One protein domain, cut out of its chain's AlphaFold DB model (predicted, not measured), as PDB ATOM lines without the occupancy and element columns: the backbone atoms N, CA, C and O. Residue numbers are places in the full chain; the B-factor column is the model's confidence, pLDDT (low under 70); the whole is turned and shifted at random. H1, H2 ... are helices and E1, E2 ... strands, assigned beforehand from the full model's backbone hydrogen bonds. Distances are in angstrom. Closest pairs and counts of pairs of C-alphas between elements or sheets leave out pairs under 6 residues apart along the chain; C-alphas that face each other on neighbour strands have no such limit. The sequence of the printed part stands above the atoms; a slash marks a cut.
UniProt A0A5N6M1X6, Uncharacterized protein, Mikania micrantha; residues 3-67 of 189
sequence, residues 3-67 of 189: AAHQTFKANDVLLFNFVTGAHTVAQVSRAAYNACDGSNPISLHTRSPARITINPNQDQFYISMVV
ATOM      1  N   ALA A   3     134.724 189.103  22.682       76.81
ATOM      2  CA  ALA A   3     133.423 189.455  23.249       76.81
ATOM      3  C   ALA A   3     133.434 190.752  24.080       76.81
ATOM      4  O   ALA A   3     132.427 191.444  24.125       76.81
ATOM      5  N   ALA A   4     134.567 191.126  24.689       79.50
ATOM      6  CA  ALA A   4     134.670 192.347  25.498       79.50
ATOM      7  C   ALA A   4     134.597 193.640  24.662       79.50
ATOM      8  O   ALA A   4     134.424 194.720  25.217       79.50
ATOM      9  N   HIS A   5     134.735 193.532  23.336       81.81
ATOM     10  CA  HIS A   5     134.631 194.650  22.396       81.81
ATOM     11  C   HIS A   5     133.331 194.623  21.581       81.81
ATOM     12  O   HIS A   5     133.194 195.392  20.632       81.81
ATOM     13  N   GLN A   6     132.395 193.735  21.919       82.06
ATOM     14  CA  GLN A   6     131.093 193.647  21.266       82.06
ATOM     15  C   GLN A   6     130.008 194.199  22.189       82.06
ATOM     16  O   GLN A   6     130.100 194.114  23.411       82.06
ATOM     17  N   THR A   7     128.956 194.759  21.601       82.06
ATOM     18  CA  THR A   7     127.725 195.097  22.320       82.06
ATOM     19  C   THR A   7     126.641 194.154  21.840       82.06
ATOM     20  O   THR A   7     126.222 194.239  20.688       82.06
ATOM     21  N   PHE A   8     126.213 193.253  22.717       80.06
ATOM     22  CA  PHE A   8     125.190 192.267  22.402       80.06
ATOM     23  C   PHE A   8     123.795 192.772  22.789       80.06
ATOM     24  O   PHE A   8     123.629 193.480  23.786       80.06
ATOM     25  N   LYS A   9     122.787 192.396  22.007       81.19
ATOM     26  CA  LYS A   9     121.367 192.686  22.222       81.19
ATOM     27  C   LYS A   9     120.584 191.399  22.457       81.19
ATOM     28  O   LYS A   9     121.000 190.308  22.079       81.19
ATOM     29  N   ALA A  10     119.406 191.536  23.060       77.50
ATOM     30  CA  ALA A  10     118.467 190.429  23.187       77.50
ATOM     31  C   ALA A  10     118.233 189.755  21.821       77.50
ATOM     32  O   ALA A  10     117.950 190.445  20.842       77.50
ATOM     33  N   ASN A  11     118.309 188.422  21.789       75.19
ATOM     34  CA  ASN A  11     118.181 187.577  20.594       75.19
ATOM     35  C   ASN A  11     119.349 187.616  19.597       75.19
ATOM     36  O   ASN A  11     119.229 187.026  18.520       75.19
ATOM     37  N   ASP A  12     120.480 188.244  19.928       83.06
ATOM     38  CA  ASP A  12     121.683 188.060  19.117       83.06
ATOM     39  C   ASP A  12     122.094 186.579  19.100       83.06
ATOM     40  O   ASP A  12     121.892 185.828  20.060       83.06
ATOM     41  N   VAL A  13     122.678 186.152  17.982       85.38
ATOM     42  CA  VAL A  13     123.126 184.772  17.790       85.38
ATOM     43  C   VAL A  13     124.644 184.741  17.775       85.38
ATOM     44  O   VAL A  13     125.282 185.291  16.877       85.38
ATOM     45  N   LEU A  14     125.224 184.041  18.744       87.25
ATOM     46  CA  LEU A  14     126.631 183.676  18.714       87.25
ATOM     47  C   LEU A  14     126.817 182.530  17.720       87.25
ATOM     48  O   LEU A  14     126.209 181.464  17.850       87.25
ATOM     49  N   LEU A  15     127.652 182.772  16.711       84.94
ATOM     50  CA  LEU A  15     128.050 181.777  15.726       84.94
ATOM     51  C   LEU A  15     129.432 181.240  16.093       84.94
ATOM     52  O   LEU A  15     130.430 181.950  15.977       84.94
ATOM     53  N   PHE A  16     129.489 179.975  16.483       85.12
ATOM     54  CA  PHE A  16     130.743 179.285  16.742       85.12
ATOM     55  C   PHE A  16     131.076 178.383  15.559       85.12
ATOM     56  O   PHE A  16     130.350 177.429  15.269       85.12
ATOM     57  N   ASN A  17     132.182 178.686  14.882       81.81
ATOM     58  CA  ASN A  17     132.721 177.851  13.818       81.81
ATOM     59  C   ASN A  17     133.904 177.040  14.355       81.81
ATOM     60  O   ASN A  17     134.876 177.614  14.845       81.81
ATOM     61  N   PHE A  18     133.807 175.718  14.276       81.12
ATOM     62  CA  PHE A  18     134.831 174.791  14.750       81.12
ATOM     63  C   PHE A  18     134.877 173.519  13.891       81.12
ATOM     64  O   PHE A  18     134.024 173.300  13.034       81.12
ATOM     65  N   VAL A  19     135.885 172.671  14.091       77.06
ATOM     66  CA  VAL A  19     135.975 171.378  13.395       77.06
ATOM     67  C   VAL A  19     135.129 170.352  14.152       77.06
ATOM     68  O   VAL A  19     135.476 169.965  15.269       77.06
ATOM     69  N   THR A  20     134.011 169.923  13.555       74.50
ATOM     70  CA  THR A  20     133.162 168.845  14.094       74.50
ATOM     71  C   THR A  20     134.011 167.604  14.372       74.50
ATOM     72  O   THR A  20     134.773 167.176  13.510       74.50
ATOM     73  N   GLY A  21     133.885 167.033  15.571       70.50
ATOM     74  CA  GLY A  21     134.652 165.857  16.000       70.50
ATOM     75  C   GLY A  21     136.023 166.161  16.618       70.50
ATOM     76  O   GLY A  21     136.539 165.315  17.331       70.50
ATOM     77  N   ALA A  22     136.582 167.361  16.421       74.69
ATOM     78  CA  ALA A  22     137.819 167.791  17.087       74.69
ATOM     79  C   ALA A  22     137.561 168.809  18.204       74.69
ATOM     80  O   ALA A  22     138.305 168.888  19.178       74.69
ATOM     81  N   HIS A  23     136.494 169.595  18.075       81.12
ATOM     82  CA  HIS A  23     136.112 170.597  19.057       81.12
ATOM     83  C   HIS A  23     134.610 170.563  19.303       81.12
ATOM     84  O   HIS A  23     133.827 170.152  18.446       81.12
ATOM     85  N   THR A  24     134.217 171.026  20.482       87.44
ATOM     86  CA  THR A  24     132.819 171.250  20.848       87.44
ATOM     87  C   THR A  24     132.691 172.582  21.576       87.44
ATOM     88  O   THR A  24     133.680 173.135  22.068       87.44
ATOM     89  N   VAL A  25     131.468 173.102  21.649       91.00
ATOM     90  CA  VAL A  25     131.151 174.311  22.414       91.00
ATOM     91  C   VAL A  25     130.248 173.920  23.569       91.00
ATOM     92  O   VAL A  25     129.143 173.423  23.349       91.00
ATOM     93  N   ALA A  26     130.720 174.153  24.789       90.38
ATOM     94  CA  ALA A  26     129.960 173.919  26.006       90.38
ATOM     95  C   ALA A  26     129.571 175.246  26.652       90.38
ATOM     96  O   ALA A  26     130.428 176.105  26.873       90.38
ATOM     97  N   GLN A  27     128.296 175.395  27.001       92.00
ATOM     98  CA  GLN A  27     127.871 176.395  27.971       92.00
ATOM     99  C   GLN A  27     128.141 175.850  29.371       92.00
ATOM    100  O   GLN A  27     127.753 174.726  29.680       92.00
ATOM    101  N   VAL A  28     128.776 176.638  30.229       89.50
ATOM    102  CA  VAL A  28     129.197 176.207  31.568       89.50
ATOM    103  C   VAL A  28     128.863 177.262  32.622       89.50
ATOM    104  O   VAL A  28     128.488 178.396  32.309       89.50
ATOM    105  N   SER A  29     128.980 176.888  33.896       91.25
ATOM    106  CA  SER A  29     128.875 177.847  34.997       91.25
ATOM    107  C   SER A  29     130.073 178.807  35.006       91.25
ATOM    108  O   SER A  29     131.140 178.502  34.472       91.25
ATOM    109  N   ARG A  30     129.937 179.957  35.675       88.38
ATOM    110  CA  ARG A  30     131.050 180.905  35.850       88.38
ATOM    111  C   ARG A  30     132.265 180.267  36.537       88.38
ATOM    112  O   ARG A  30     133.398 180.554  36.165       88.38
ATOM    113  N   ALA A  31     132.028 179.420  37.539       88.38
ATOM    114  CA  ALA A  31     133.094 178.723  38.256       88.38
ATOM    115  C   ALA A  31     133.844 177.758  37.327       88.38
ATOM    116  O   ALA A  31     135.069 177.799  37.268       88.38
ATOM    117  N   ALA A  32     133.101 176.970  36.548       83.75
ATOM    118  CA  ALA A  32     133.654 176.042  35.568       83.75
ATOM    119  C   ALA A  32     134.406 176.771  34.439       83.75
ATOM    120  O   ALA A  32     135.513 176.379  34.089       83.75
ATOM    121  N   TYR A  33     133.881 177.899  33.947       90.06
ATOM    122  CA  TYR A  33     134.574 178.755  32.978       90.06
ATOM    123  C   TYR A  33     135.923 179.255  33.508       90.06
ATOM    124  O   TYR A  33     136.936 179.138  32.825       90.06
ATOM    125  N   ASN A  34     135.954 179.772  34.742       88.88
ATOM    126  CA  ASN A  34     137.187 180.261  35.363       88.88
ATOM    127  C   ASN A  34     138.214 179.141  35.596       88.88
ATOM    128  O   ASN A  34     139.412 179.405  35.580       88.88
ATOM    129  N   ALA A  35     137.742 177.915  35.829       87.88
ATOM    130  CA  ALA A  35     138.571 176.729  36.010       87.88
ATOM    131  C   ALA A  35     138.931 176.023  34.688       87.88
ATOM    132  O   ALA A  35     139.674 175.046  34.717       87.88
ATOM    133  N   CYS A  36     138.410 176.492  33.545       84.94
ATOM    134  CA  CYS A  36     138.462 175.790  32.260       84.94
ATOM    135  C   CYS A  36     137.957 174.333  32.337       84.94
ATOM    136  O   CYS A  36     138.486 173.453  31.661       84.94
ATOM    137  N   ASP A  37     136.931 174.080  33.153       82.00
ATOM    138  CA  ASP A  37     136.327 172.762  33.360       82.00
ATOM    139  C   ASP A  37     135.077 172.587  32.484       82.00
ATOM    140  O   ASP A  37     134.124 173.364  32.559       82.00
ATOM    141  N   GLY A  38     135.086 171.551  31.646       80.62
ATOM    142  CA  GLY A  38     133.989 171.188  30.750       80.62
ATOM    143  C   GLY A  38     133.232 169.923  31.136       80.62
ATOM    144  O   GLY A  38     132.391 169.470  30.364       80.62
ATOM    145  N   SER A  39     133.512 169.351  32.307       80.00
ATOM    146  CA  SER A  39     133.002 168.032  32.704       80.00
ATOM    147  C   SER A  39     131.485 168.013  32.925       80.00
ATOM    148  O   SER A  39     130.847 166.985  32.730       80.00
ATOM    149  N   ASN A  40     130.900 169.155  33.306       78.75
ATOM    150  CA  ASN A  40     129.471 169.297  33.605       78.75
ATOM    151  C   ASN A  40     128.865 170.488  32.841       78.75
ATOM    152  O   ASN A  40     128.619 171.547  33.432       78.75
ATOM    153  N   PRO A  41     128.667 170.367  31.516       86.69
ATOM    154  CA  PRO A  41     128.129 171.454  30.717       86.69
ATOM    155  C   PRO A  41     126.634 171.656  30.995       86.69
ATOM    156  O   PRO A  41     125.869 170.706  31.131       86.69
ATOM    157  N   ILE A  42     126.205 172.918  31.022       85.06
ATOM    158  CA  ILE A  42     124.789 173.314  31.020       85.06
ATOM    159  C   ILE A  42     124.158 172.956  29.667       85.06
ATOM    160  O   ILE A  42     123.018 172.505  29.606       85.06
ATOM    161  N   SER A  43     124.898 173.155  28.574       84.56
ATOM    162  CA  SER A  43     124.517 172.718  27.230       84.56
ATOM    163  C   SER A  43     125.761 172.401  26.401       84.56
ATOM    164  O   SER A  43     126.826 172.979  26.634       84.56
ATOM    165  N   LEU A  44     125.648 171.465  25.454       86.31
ATOM    166  CA  LEU A  44     126.771 170.978  24.651       86.31
ATOM    167  C   LEU A  44     126.416 170.930  23.163       86.31
ATOM    168  O   LEU A  44     125.447 170.290  22.759       86.31
ATOM    169  N   HIS A  45     127.253 171.558  22.339       83.75
ATOM    170  CA  HIS A  45     127.136 171.559  20.885       83.75
ATOM    171  C   HIS A  45     128.340 170.860  20.252       83.75
ATOM    172  O   HIS A  45     129.470 171.343  20.329       83.75
ATOM    173  N   THR A  46     128.088 169.729  19.592       84.00
ATOM    174  CA  THR A  46     129.133 168.861  19.021       84.00
ATOM    175  C   THR A  46     129.322 169.014  17.512       84.00
ATOM    176  O   THR A  46     130.262 168.459  16.950       84.00
ATOM    177  N   ARG A  47     128.445 169.770  16.841       80.06
ATOM    178  CA  ARG A  47     128.458 169.970  15.386       80.06
ATOM    179  C   ARG A  47     128.622 171.442  15.039       80.06
ATOM    180  O   ARG A  47     127.976 172.298  15.642       80.06
ATOM    181  N   SER A  48     129.457 171.708  14.042       82.81
ATOM    182  CA  SER A  48     129.697 173.043  13.506       82.81
ATOM    183  C   SER A  48     128.865 173.316  12.241       82.81
ATOM    184  O   SER A  48     128.675 172.396  11.439       82.81
ATOM    185  N   PRO A  49     128.400 174.563  12.024       81.75
ATOM    186  CA  PRO A  49     128.490 175.685  12.957       81.75
ATOM    187  C   PRO A  49     127.414 175.608  14.048       81.75
ATOM    188  O   PRO A  49     126.245 175.339  13.762       81.75
ATOM    189  N   ALA A  50     127.784 175.921  15.291       82.88
ATOM    190  CA  ALA A  50     126.808 176.067  16.367       82.88
ATOM    191  C   ALA A  50     126.265 177.501  16.391       82.88
ATOM    192  O   ALA A  50     127.024 178.472  16.353       82.88
ATOM    193  N   ARG A  51     124.937 177.626  16.451       85.06
ATOM    194  CA  ARG A  51     124.213 178.898  16.547       85.06
ATOM    195  C   ARG A  51     123.498 178.958  17.886       85.06
ATOM    196  O   ARG A  51     122.568 178.186  18.108       85.06
ATOM    197  N   ILE A  52     123.931 179.864  18.754       86.56
ATOM    198  CA  ILE A  52     123.410 179.977  20.115       86.56
ATOM    199  C   ILE A  52     122.786 181.356  20.289       86.56
ATOM    200  O   ILE A  52     123.463 182.367  20.131       86.56
ATOM    201  N   THR A  53     121.491 181.392  20.595       84.75
ATOM    202  CA  THR A  53     120.783 182.648  20.880       84.75
ATOM    203  C   THR A  53     121.067 183.058  22.317       84.75
ATOM    204  O   THR A  53     120.865 182.255  23.232       84.75
ATOM    205  N   ILE A  54     121.534 184.286  22.530       81.81
ATOM    206  CA  ILE A  54     121.854 184.751  23.880       81.81
ATOM    207  C   ILE A  54     120.601 185.130  24.666       81.81
ATOM    208  O   ILE A  54     119.679 185.766  24.146       81.81
ATOM    209  N   ASN A  55     120.593 184.764  25.947       80.00
ATOM    210  CA  ASN A  55     119.590 185.236  26.892       80.00
ATOM    211  C   ASN A  55     120.147 186.469  27.625       80.00
ATOM    212  O   ASN A  55     121.078 186.318  28.412       80.00
ATOM    213  N   PRO A  56     119.593 187.676  27.412       72.19
ATOM    214  CA  PRO A  56     120.120 188.906  28.006       72.19
ATOM    215  C   PRO A  56     119.916 188.989  29.527       72.19
ATOM    216  O   PRO A  56     120.510 189.845  30.173       72.19
ATOM    217  N   ASN A  57     119.073 188.126  30.103       80.50
ATOM    218  CA  ASN A  57     118.751 188.140  31.531       80.50
ATOM    219  C   ASN A  57     119.665 187.227  32.361       80.50
ATOM    220  O   ASN A  57     119.440 187.070  33.560       80.50
ATOM    221  N   GLN A  58     120.657 186.585  31.738       79.81
ATOM    222  CA  GLN A  58     121.542 185.644  32.410       79.81
ATOM    223  C   GLN A  58     122.967 185.755  31.867       79.81
ATOM    224  O   GLN A  58     123.179 185.735  30.657       79.81
ATOM    225  N   ASP A  59     123.952 185.769  32.764       84.50
ATOM    226  CA  ASP A  59     125.351 185.628  32.372       84.50
ATOM    227  C   ASP A  59     125.587 184.228  31.782       84.50
ATOM    228  O   ASP A  59     125.346 183.201  32.430       84.50
ATOM    229  N   GLN A  60     126.059 184.177  30.537       87.38
ATOM    230  CA  GLN A  60     126.353 182.935  29.824       87.38
ATOM    231  C   GLN A  60     127.855 182.828  29.559       87.38
ATOM    232  O   GLN A  60     128.465 183.736  28.995       87.38
ATOM    233  N   PHE A  61     128.443 181.695  29.940       90.25
ATOM    234  CA  PHE A  61     129.862 181.416  29.759       90.25
ATOM    235  C   PHE A  61     130.022 180.218  28.833       90.25
ATOM    236  O   PHE A  61     129.369 179.194  29.037       90.25
ATOM    237  N   TYR A  62     130.886 180.346  27.830       90.69
ATOM    238  CA  TYR A  62     131.121 179.305  26.836       90.69
ATOM    239  C   TYR A  62     132.600 178.962  26.783       90.69
ATOM    240  O   TYR A  62     133.437 179.860  26.685       90.69
ATOM    241  N   ILE A  63     132.914 177.672  26.803       90.69
ATOM    242  CA  ILE A  63     134.270 177.172  26.582       90.69
ATOM    243  C   ILE A  63     134.296 176.299  25.330       90.69
ATOM    244  O   ILE A  63     133.355 175.557  25.040       90.69
ATOM    245  N   SER A  64     135.388 176.404  24.575       86.75
ATOM    246  CA  SER A  64     135.701 175.438  23.527       86.75
ATOM    247  C   SER A  64     136.413 174.267  24.179       86.75
ATOM    248  O   SER A  64     137.501 174.443  24.727       86.75
ATOM    249  N   MET A  65     135.834 173.077  24.090       79.19
ATOM    250  CA  MET A  65     136.504 171.867  24.547       79.19
ATOM    251  C   MET A  65     137.201 171.247  23.349       79.19
ATOM    252  O   MET A  65     136.579 171.020  22.307       79.19
ATOM    253  N   VAL A  66     138.503 171.002  23.475       68.06
ATOM    254  CA  VAL A  66     139.176 170.094  22.550       68.06
ATOM    255  C   VAL A  66     138.595 168.727  22.855       68.06
ATOM    256  O   VAL A  66     138.661 168.268  23.997       68.06
ATOM    257  N   VAL A  67     138.049 168.074  21.837       60.56
ATOM    258  CA  VAL A  67     138.011 166.620  21.824       60.56
ATOM    259  C   VAL A  67     139.476 166.217  21.668       60.56
ATOM    260  O   VAL A  67     139.944 165.833  20.601       60.56
TER     261      VAL A  67
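AT A GLANCE: This is residues 3 to 67 of the 189 residues of an uncharacterized protein of Mikania micrantha (UniProt A0A5N6M1X6). A small three-strand sheet, E3 E2 E5, has the short helix H1 over E5, and a two-strand ribbon, E1 and E4, lies away from H1. The 65 printed residues, 29 in named elements and so under half, run E1 E2 H1 E3 E4 E5; both sheets are antiparallel and the class is mixed. The whole is compact, with a radius of gyration of the C-alphas of 11.8 A and spans of 31 by 26 by 20 A.

HOW THE PARTS SIT: E2, residues 23 to 28, is antiparallel to E5, residues 61 to 66, with N 26 and O 63 3.0 A apart, and to E3, residues 43 to 45, with N 45 and O 25 2.8 A apart. H1, residues 30 to 35, is on this sheet over E5; the C-alphas of Arg 30 and Phe 61 are closest, at 6.2 A. In H1 every O i to N i+4 pair is within hydrogen-bond range. E1, residues 13 to 16, is antiparallel to E4, residues 50 to 53, with N 14 and O 52 2.8 A apart. E1 and E5 are apart.

IN THESE COORDINATES: E5 is 16.3 A long and E2 15.4 A. C-alpha 13 opens E1 at (123.126, 184.772, 17.790); C-alpha 66 ends E5 at (139.176, 170.094, 22.550).

THE WHOLE: The printed part has no cut and no long link. Residues 66 to 67 are under pLDDT 70.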